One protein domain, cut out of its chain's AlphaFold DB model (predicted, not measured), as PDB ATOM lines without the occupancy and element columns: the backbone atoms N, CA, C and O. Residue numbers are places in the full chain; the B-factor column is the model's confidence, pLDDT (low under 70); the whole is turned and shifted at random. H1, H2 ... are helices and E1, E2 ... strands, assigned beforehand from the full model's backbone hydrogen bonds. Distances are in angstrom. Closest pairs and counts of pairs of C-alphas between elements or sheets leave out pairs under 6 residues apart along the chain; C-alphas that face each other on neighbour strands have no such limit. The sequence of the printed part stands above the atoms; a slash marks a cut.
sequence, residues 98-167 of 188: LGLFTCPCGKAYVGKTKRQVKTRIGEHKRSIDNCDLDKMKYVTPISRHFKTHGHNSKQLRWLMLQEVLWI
ATOM      1  N   LEU A  98      12.566  26.405  19.707       68.75
ATOM      2  CA  LEU A  98      13.909  26.983  19.764       68.75
ATOM      3  C   LEU A  98      14.492  27.062  18.349       68.75
ATOM      4  O   LEU A  98      14.640  26.042  17.680       68.75
ATOM      5  N   GLY A  99      14.834  28.271  17.910       72.88
ATOM      6  CA  GLY A  99      15.411  28.525  16.594       72.88
ATOM      7  C   GLY A  99      16.799  29.151  16.677       72.88
ATOM      8  O   GLY A  99      17.015  30.078  17.462       72.88
ATOM      9  N   LEU A 100      17.712  28.679  15.829       79.38
ATOM     10  CA  LEU A 100      19.022  29.279  15.591       79.38
ATOM     11  C   LEU A 100      18.998  30.053  14.280       79.38
ATOM     12  O   LEU A 100      18.708  29.497  13.227       79.38
ATOM     13  N   PHE A 101      19.349  31.326  14.332       82.19
ATOM     14  CA  PHE A 101      19.552  32.169  13.167       82.19
ATOM     15  C   PHE A 101      21.044  32.335  12.944       82.19
ATOM     16  O   PHE A 101      21.747  32.773  13.849       82.19
ATOM     17  N   THR A 102      21.534  31.994  11.759       83.56
ATOM     18  CA  THR A 102      22.962  32.063  11.439       83.56
ATOM     19  C   THR A 102      23.229  33.119  10.374       83.56
ATOM     20  O   THR A 102      22.479  33.280   9.408       83.56
ATOM     21  N   CYS A 103      24.310  33.861  10.592       84.00
ATOM     22  CA  CYS A 103      24.895  34.801   9.652       84.00
ATOM     23  C   CYS A 103      25.928  34.078   8.768       84.00
ATOM     24  O   CYS A 103      26.610  33.172   9.255       84.00
ATOM     25  N   PRO A 104      26.132  34.500   7.506       83.62
ATOM     26  CA  PRO A 104      27.257  34.029   6.688       83.62
ATOM     27  C   PRO A 104      28.627  34.271   7.341       83.62
ATOM     28  O   PRO A 104      29.552  33.502   7.122       83.62
ATOM     29  N   CYS A 105      28.736  35.282   8.199       83.25
ATOM     30  CA  CYS A 105      29.915  35.613   8.994       83.25
ATOM     31  C   CYS A 105      30.197  34.656  10.174       83.25
ATOM     32  O   CYS A 105      31.064  34.941  10.995       83.25
ATOM     33  N   GLY A 106      29.426  33.574  10.329       77.31
ATOM     34  CA  GLY A 106      29.615  32.571  11.384       77.31
ATOM     35  C   GLY A 106      28.986  32.915  12.738       77.31
ATOM     36  O   GLY A 106      28.899  32.053  13.606       77.31
ATOM     37  N   LYS A 107      28.481  34.142  12.932       80.44
ATOM     38  CA  LYS A 107      27.738  34.514  14.147       80.44
ATOM     39  C   LYS A 107      26.337  33.913  14.134       80.44
ATOM     40  O   LYS A 107      25.682  33.858  13.091       80.44
ATOM     41  N   ALA A 108      25.854  33.513  15.306       79.50
ATOM     42  CA  ALA A 108      24.531  32.931  15.453       79.50
ATOM     43  C   ALA A 108      23.726  33.587  16.581       79.50
ATOM     44  O   ALA A 108      24.277  34.078  17.564       79.50
ATOM     45  N   TYR A 109      22.406  33.587  16.426       81.81
ATOM     46  CA  TYR A 109      21.439  34.069  17.402       81.81
ATOM     47  C   TYR A 109      20.463  32.946  17.742       81.81
ATOM     48  O   TYR A 109      19.835  32.375  16.852       81.81
ATOM     49  N   VAL A 110      20.304  32.654  19.031       77.31
ATOM     50  CA  VAL A 110      19.347  31.660  19.526       77.31
ATOM     51  C   VAL A 110      18.135  32.384  20.100       77.31
ATOM     52  O   VAL A 110      18.267  33.229  20.984       77.31
ATOM     53  N   GLY A 111      16.942  32.041  19.617       70.75
ATOM     54  CA  GLY A 111      15.686  32.605  20.102       70.75
ATOM     55  C   GLY A 111      14.634  31.535  20.367       70.75
ATOM     56  O   GLY A 111      14.543  30.547  19.643       70.75
ATOM     57  N   LYS A 112      13.801  31.756  21.388       72.62
ATOM     58  CA  LYS A 112      12.566  30.989  21.607       72.62
ATOM     59  C   LYS A 112      11.392  31.738  20.983       72.62
ATOM     60  O   LYS A 112      11.284  32.951  21.156       72.62
ATOM     61  N   THR A 113      10.503  31.036  20.291       74.38
ATOM     62  CA  THR A 113       9.272  31.607  19.731       74.38
ATOM     63  C   THR A 113       8.070  30.762  20.115       74.38
ATOM     64  O   THR A 113       8.136  29.544  20.088       74.38
ATOM     65  N   LYS A 114       6.965  31.417  20.473       72.19
ATOM     66  CA  LYS A 114       5.636  30.790  20.555       72.19
ATOM     67  C   LYS A 114       4.776  31.131  19.341       72.19
ATOM     68  O   LYS A 114       3.579  30.916  19.371       72.19
ATOM     69  N   ARG A 115       5.338  31.794  18.334       72.44
ATOM     70  CA  ARG A 115       4.669  32.026  17.053       72.44
ATOM     71  C   ARG A 115       5.127  30.970  16.070       72.44
ATOM     72  O   ARG A 115       6.271  30.522  16.177       72.44
ATOM     73  N   GLN A 116       4.271  30.677  15.094       76.00
ATOM     74  CA  GLN A 116       4.620  29.848  13.949       76.00
ATOM     75  C   GLN A 116       5.972  30.269  13.369       76.00
ATOM     76  O   GLN A 116       6.282  31.462  13.232       76.00
ATOM     77  N   VAL A 117       6.772  29.276  13.009       76.69
ATOM     78  CA  VAL A 117       8.138  29.456  12.517       76.69
ATOM     79  C   VAL A 117       8.202  30.405  11.334       76.69
ATOM     80  O   VAL A 117       9.001  31.343  11.335       76.69
ATOM     81  N   LYS A 118       7.328  30.202  10.342       79.62
ATOM     82  CA  LYS A 118       7.285  31.010   9.118       79.62
ATOM     83  C   LYS A 118       7.084  32.490   9.438       79.62
ATOM     84  O   LYS A 118       7.820  33.342   8.938       79.62
ATOM     85  N   THR A 119       6.144  32.779  10.333       83.19
ATOM     86  CA  THR A 119       5.873  34.132  10.829       83.19
ATOM     87  C   THR A 119       7.095  34.706  11.531       83.19
ATOM     88  O   THR A 119       7.509  35.823  11.225       83.19
ATOM     89  N   ARG A 120       7.739  33.933  12.414       85.88
ATOM     90  CA  ARG A 120       8.903  34.415  13.164       85.88
ATOM     91  C   ARG A 120      10.109  34.715  12.274       85.88
ATOM     92  O   ARG A 120      10.790  35.720  12.478       85.88
ATOM     93  N   ILE A 121      10.368  33.870  11.278       85.06
ATOM     94  CA  ILE A 121      11.411  34.111  10.275       85.06
ATOM     95  C   ILE A 121      11.086  35.388   9.492       85.06
ATOM     96  O   ILE A 121      11.963  36.233   9.316       85.06
ATOM     97  N   GLY A 122       9.830  35.565   9.067       88.25
ATOM     98  CA  GLY A 122       9.376  36.765   8.363       88.25
ATOM     99  C   GLY A 122       9.552  38.050   9.178       88.25
ATOM    100  O   GLY A 122      10.034  39.050   8.649       88.25
ATOM    101  N   GLU A 123       9.235  38.021  10.474       89.12
ATOM    102  CA  GLU A 123       9.465  39.141  11.397       89.12
ATOM    103  C   GLU A 123      10.950  39.513  11.493       89.12
ATOM    104  O   GLU A 123      11.298  40.691  11.404       89.12
ATOM    105  N   HIS A 124      11.832  38.519  11.642       90.25
ATOM    106  CA  HIS A 124      13.275  38.757  11.688       90.25
ATOM    107  C   HIS A 124      13.810  39.318  10.368       90.25
ATOM    108  O   HIS A 124      14.561  40.291  10.398       90.25
ATOM    109  N   LYS A 125      13.378  38.779   9.221       90.50
ATOM    110  CA  LYS A 125      13.738  39.317   7.899       90.50
ATOM    111  C   LYS A 125      13.289  40.768   7.742       90.50
ATOM    112  O   LYS A 125      14.110  41.628   7.450       90.50
ATOM    113  N   ARG A 126      12.029  41.066   8.074       93.12
ATOM    114  CA  ARG A 126      11.481  42.430   8.031       93.12
ATOM    115  C   ARG A 126      12.230  43.390   8.956       93.12
ATOM    116  O   ARG A 126      12.427  44.546   8.598       93.12
ATOM    117  N   SER A 127      12.635  42.929  10.140       90.69
ATOM    118  CA  SER A 127      13.438  43.733  11.065       90.69
ATOM    119  C   SER A 127      14.820  44.049  10.499       90.69
ATOM    120  O   SER A 127      15.297  45.153  10.725       90.69
ATOM    121  N   ILE A 128      15.450  43.114   9.779       92.31
ATOM    122  CA  ILE A 128      16.721  43.341   9.078       92.31
ATOM    123  C   ILE A 128      16.529  44.352   7.945       92.31
ATOM    124  O   ILE A 128      17.246  45.349   7.901       92.31
ATOM    125  N   ASP A 129      15.542  44.124   7.076       92.94
ATOM    126  CA  ASP A 129      15.318  44.940   5.877       92.94
ATOM    127  C   ASP A 129      14.973  46.394   6.221       92.94
ATOM    128  O   ASP A 129      15.490  47.323   5.605       92.94
ATOM    129  N   ASN A 130      14.147  46.599   7.250       92.31
ATOM    130  CA  ASN A 130      13.698  47.926   7.672       92.31
ATOM    131  C   ASN A 130      14.560  48.539   8.788       92.31
ATOM    132  O   ASN A 130      14.140  49.519   9.406       92.31
ATOM    133  N   CYS A 131      15.723  47.957   9.100       91.69
ATOM    134  CA  CYS A 131      16.577  48.449  10.177       91.69
ATOM    135  C   CYS A 131      17.137  49.836   9.846       91.69
ATOM    136  O   CYS A 131      17.878  50.009   8.868       91.69
ATOM    137  N   ASP A 132      16.838  50.790  10.723       91.56
ATOM    138  CA  ASP A 132      17.314  52.169  10.669       91.56
ATOM    139  C   ASP A 132      17.994  52.490  12.007       91.56
ATOM    140  O   ASP A 132      17.346  52.500  13.057       91.56
ATOM    141  N   LEU A 133      19.318  52.661  11.971       90.56
ATOM    142  CA  LEU A 133      20.123  52.931  13.165       90.56
ATOM    143  C   LEU A 133      20.040  54.399  13.589       90.56
ATOM    144  O   LEU A 133      20.139  54.668  14.782       90.56
ATOM    145  N   ASP A 134      19.779  55.311  12.653       92.25
ATOM    146  CA  ASP A 134      19.693  56.748  12.922       92.25
ATOM    147  C   ASP A 134      18.379  57.072  13.637       92.25
ATOM    148  O   ASP A 134      18.344  57.806  14.623       92.25
ATOM    149  N   LYS A 135      17.283  56.451  13.184       92.31
ATOM    150  CA  LYS A 135      15.947  56.593  13.790       92.31
ATOM    151  C   LYS A 135      15.662  55.559  14.878       92.31
ATOM    152  O   LYS A 135      14.540  55.501  15.381       92.31
ATOM    153  N   MET A 136      16.640  54.708  15.202       89.06
ATOM    154  CA  MET A 136      16.519  53.600  16.156       89.06
ATOM    155  C   MET A 136      15.269  52.728  15.912       89.06
ATOM    156  O   MET A 136      14.600  52.263  16.838       89.06
ATOM    157  N   LYS A 137      14.936  52.486  14.639       91.56
ATOM    158  CA  LYS A 137      13.728  51.766  14.216       91.56
ATOM    159  C   LYS A 137      14.056  50.326  13.820       91.56
ATOM    160  O   LYS A 137      14.997  50.071  13.073       91.56
ATOM    161  N   TYR A 138      13.250  49.376  14.306       86.88
ATOM    162  CA  TYR A 138      13.420  47.932  14.068       86.88
ATOM    163  C   TYR A 138      14.805  47.386  14.451       86.88
ATOM    164  O   TYR A 138      15.277  46.405  13.872       86.88
ATOM    165  N   VAL A 139      15.450  47.997  15.448       87.50
ATOM    166  CA  VAL A 139      16.789  47.620  15.903       87.50
ATOM    167  C   VAL A 139      16.699  46.452  16.891       87.50
ATOM    168  O   VAL A 139      16.405  46.614  18.070       87.50
ATOM    169  N   THR A 140      16.983  45.255  16.396       86.00
ATOM    170  CA  THR A 140      17.156  44.009  17.149       86.00
ATOM    171  C   THR A 140      18.628  43.593  17.089       86.00
ATOM    172  O   THR A 140      19.358  44.088  16.227       86.00
ATOM    173  N   PRO A 141      19.110  42.675  17.947       87.19
ATOM    174  CA  PRO A 141      20.490  42.195  17.862       87.19
ATOM    175  C   PRO A 141      20.857  41.672  16.467       87.19
ATOM    176  O   PRO A 141      21.925  41.993  15.952       87.19
ATOM    177  N   ILE A 142      19.938  40.939  15.822       86.62
ATOM    178  CA  ILE A 142      20.128  40.429  14.460       86.62
ATOM    179  C   ILE A 142      20.128  41.574  13.447       86.62
ATOM    180  O   ILE A 142      21.053  41.671  12.650       86.62
ATOM    181  N   SER A 143      19.124  42.454  13.462       89.56
ATOM    182  CA  SER A 143      19.037  43.507  12.445       89.56
ATOM    183  C   SER A 143      20.159  44.532  12.555       89.56
ATOM    184  O   SER A 143      20.733  44.914  11.539       89.56
ATOM    185  N   ARG A 144      20.567  44.886  13.778       90.31
ATOM    186  CA  ARG A 144      21.752  45.712  14.032       90.31
ATOM    187  C   ARG A 144      23.011  45.047  13.492       90.31
ATOM    188  O   ARG A 144      23.808  45.694  12.821       90.31
ATOM    189  N   HIS A 145      23.198  43.759  13.772       89.81
ATOM    190  CA  HIS A 145      24.350  43.019  13.274       89.81
ATOM    191  C   HIS A 145      24.379  42.985  11.740       89.81
ATOM    192  O   HIS A 145      25.397  43.327  11.145       89.81
ATOM    193  N   PHE A 146      23.256  42.661  11.101       91.50
ATOM    194  CA  PHE A 146      23.170  42.609   9.643       91.50
ATOM    195  C   PHE A 146      23.415  43.986   9.019       91.50
ATOM    196  O   PHE A 146      24.209  44.093   8.091       91.50
ATOM    197  N   LYS A 147      22.838  45.055   9.582       91.38
ATOM    198  CA  LYS A 147      23.047  46.425   9.099       91.38
ATOM    199  C   LYS A 147      24.504  46.875   9.232       91.38
ATOM    200  O   LYS A 147      25.061  47.414   8.285       91.38
ATOM    201  N   THR A 148      25.128  46.626  10.384       90.75
ATOM    202  CA  THR A 148      26.526  47.023  10.651       90.75
ATOM    203  C   THR A 148      27.545  46.248   9.822       90.75
ATOM    204  O   THR A 148      28.612  46.776   9.538       90.75
ATOM    205  N   HIS A 149      27.232  45.011   9.431       87.50
ATOM    206  CA  HIS A 149      28.127  44.151   8.651       87.50
ATOM    207  C   HIS A 149      27.754  44.104   7.154       87.50
ATOM    208  O   HIS A 149      28.299  43.292   6.412       87.50
ATOM    209  N   GLY A 150      26.814  44.945   6.696       89.62
ATOM    210  CA  GLY A 150      26.392  44.996   5.290       89.62
ATOM    211  C   GLY A 150      25.703  43.721   4.784       89.62
ATOM    212  O   GLY A 150      25.715  43.439   3.588       89.62
ATOM    213  N   HIS A 151      25.122  42.922   5.680       90.69
ATOM    214  CA  HIS A 151      24.391  41.703   5.337       90.69
ATOM    215  C   HIS A 151      22.906  41.985   5.084       90.69
ATOM    216  O   HIS A 151      22.318  42.910   5.643       90.69
ATOM    217  N   ASN A 152      22.274  41.141   4.269       90.56
ATOM    218  CA  ASN A 152      20.861  41.252   3.909       90.56
ATOM    219  C   ASN A 152      20.011  40.120   4.512       90.56
ATOM    220  O   ASN A 152      20.518  39.068   4.899       90.56
ATOM    221  N   SER A 153      18.691  40.298   4.552       89.31
ATOM    222  CA  SER A 153      17.770  39.293   5.102       89.31
ATOM    223  C   SER A 153      17.713  37.979   4.310       89.31
ATOM    224  O   SER A 153      17.311  36.953   4.863       89.31
ATOM    225  N   LYS A 154      18.129  37.966   3.032       89.62
ATOM    226  CA  LYS A 154      18.217  36.741   2.214       89.62
ATOM    227  C   LYS A 154      19.370  35.842   2.662       89.62
ATOM    228  O   LYS A 154      19.278  34.630   2.512       89.62
ATOM    229  N   GLN A 155      20.418  36.422   3.248       87.25
ATOM    230  CA  GLN A 155      21.556  35.699   3.820       87.25
ATOM    231  C   GLN A 155      21.258  35.112   5.208       87.25
ATOM    232  O   GLN A 155      22.059  34.331   5.722       87.25
ATOM    233  N   LEU A 156      20.124  35.469   5.823       85.19
ATOM    234  CA  LEU A 156      19.699  34.907   7.100       85.19
ATOM    235  C   LEU A 156      19.307  33.438   6.913       85.19
ATOM    236  O   LEU A 156      18.271  33.132   6.316       85.19
ATOM    237  N   ARG A 157      20.111  32.536   7.472       83.50
ATOM    238  CA  ARG A 157      19.790  31.109   7.544       83.50
ATOM    239  C   ARG A 157      19.176  30.776   8.890       83.50
ATOM    240  O   ARG A 157      19.475  31.419   9.897       83.50
ATOM    241  N   TRP A 158      18.332  29.758   8.909       78.50
ATOM    242  CA  TRP A 158      17.658  29.326  10.121       78.50
ATOM    243  C   TRP A 158      17.704  27.807  10.262       78.50
ATOM    244  O   TRP A 158      17.539  27.092   9.278       78.50
ATOM    245  N   LEU A 159      17.949  27.348  11.487       71.75
ATOM    246  CA  LEU A 159      18.000  25.943  11.870       71.75
ATOM    247  C   LEU A 159      17.066  25.727  13.063       71.75
ATOM    248  O   LEU A 159      17.117  26.473  14.050       71.75
ATOM    249  N   MET A 160      16.221  24.699  12.975       66.12
ATOM    250  CA  MET A 160      15.490  24.193  14.135       66.12
ATOM    251  C   MET A 160      16.464  23.551  15.094       66.12
ATOM    252  O   MET A 160      17.325  22.821  14.631       66.12
ATOM    253  N   LEU A 161      16.354  23.806  16.399       64.06
ATOM    254  CA  LEU A 161      17.432  23.423  17.312       64.06
ATOM    255  C   LEU A 161      17.086  22.498  18.471       64.06
ATOM    256  O   LEU A 161      17.966  22.278  19.299       64.06
ATOM    257  N   GLN A 162      15.880  21.949  18.594       61.22
ATOM    258  CA  GLN A 162      15.625  21.040  19.721       61.22
ATOM    259  C   GLN A 162      14.961  19.737  19.292       61.22
ATOM    260  O   GLN A 162      15.678  18.797  19.000       61.22
ATOM    261  N   GLU A 163      13.640  19.638  19.241       61.34
ATOM    262  CA  GLU A 163      13.005  18.311  19.295       61.34
ATOM    263  C   GLU A 163      13.279  17.428  18.073       61.34
ATOM    264  O   GLU A 163      13.827  16.350  18.243       61.34
ATOM    265  N   VAL A 164      13.012  17.888  16.846       66.81
ATOM    266  CA  VAL A 164      13.231  17.065  15.638       66.81
ATOM    267  C   VAL A 164      14.703  16.678  15.467       66.81
ATOM    268  O   VAL A 164      15.006  15.511  15.246       66.81
ATOM    269  N   LEU A 165      15.626  17.630  15.654       67.38
ATOM    270  CA  LEU A 165      17.060  17.345  15.544       67.38
ATOM    271  C   LEU A 165      17.541  16.351  16.602       67.38
ATOM    272  O   LEU A 165      18.376  15.513  16.286       67.38
ATOM    273  N   TRP A 166      17.070  16.447  17.848       63.19
ATOM    274  CA  TRP A 166      17.459  15.487  18.882       63.19
ATOM    275  C   TRP A 166      16.804  14.124  18.664       63.19
ATOM    276  O   TRP A 166      17.479  13.124  18.879       63.19
ATOM    277  N   ILE A 167      15.561  14.065  18.176       67.12
ATOM    278  CA  ILE A 167      14.886  12.801  17.847       67.12
ATOM    279  C   ILE A 167      15.616  12.072  16.713       67.12
ATOM    280  O   ILE A 167      15.893  10.881  16.829       67.12
TER     281      ILE A 167
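AT A GLANCE: This is residues 98 to 167 of the 188 residues of an uncharacterized protein of Xenopus laevis (UniProt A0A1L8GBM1). A small sheet of three strands has one long helix, H1, running slantwise over one of its faces, and a shorter helix, H2, beside the last part of H1 and only grazing the sheet. The long axis runs from the loop round Asp 134, beyond H1 and H2, past the sheet to the small helix H3 at the opposite end. The printed part has 70 residues with three named helices and three named strands, in the order E1, E2, H1, H2, E3, H3; the sheet's order is E2, E1, E3, all antiparallel, and the class is mixed, helices and strands. The whole is compact, with a radius of gyration of the C-alphas of 12.4 A, yet elongated in outline, with spans of 44 by 25 by 16 A.

HOW THE PARTS SIT: E1, residues 98 to 102, and E2, residues 108 to 113, form a hairpin, antiparallel at 152 degrees, with N 101 and O 109 within hydrogen-bond range at 2.8 A. E3, residues 157 to 160, is the other neighbour of E1, antiparallel at 156 degrees, with N 102 and O 157 at 2.8 A and N 159 and O 100 at 2.9 A. E2 and E3 are the edge strands. H1, residues 117 to 129, is on the sheet at a height over the sheet of 8.4 A. It lies over E1, and on the local plane their lines stand at 36 degrees, slantwise to the strands. H2, residues 141 to 148, touches H1, which touches it with residues 124 to 129 alone; the closest C-alphas of the two are those of Ile 128 and Ser 143, 4.1 A apart. H1 and H2 run the same way at a shallow tilt of 34.5 degrees, only just short of steep. H2 only grazes the sheet, with residues 141 to 142. E2, H1, H2 and E3 make a split strand-helix-strand unit, two strands running the same way with E1 between them in the sheet; its crossover is right-handed. H3, residues 163 to 167, is not on the sheet and is apart from H1 and H2. In H1, H2 and H3 every O i to N i+4 pair is within hydrogen-bond range.

IN THESE COORDINATES: E1 begins at C-alpha 98 (13.909, 26.983, 19.764) and is 13.3 A long, and E2 is 15.9 A. H1 begins at C-alpha 117 (8.138, 29.456, 12.517) and measures 18.3 A. H2 is 10.6 A long, E3 10.5 A and H3 6.0 A, ending at C-alpha 167 (14.886, 12.801, 17.847).

THE WHOLE: The two C-alphas farthest apart, those of Asp 134 and Ile 167, are 44.5 A apart. The printed part has no cut. The link from H1 to H2, 11 residues, is long. The mean pLDDT of the printed part is 82.6; residue 98 and residues 160 to 167 are under 70.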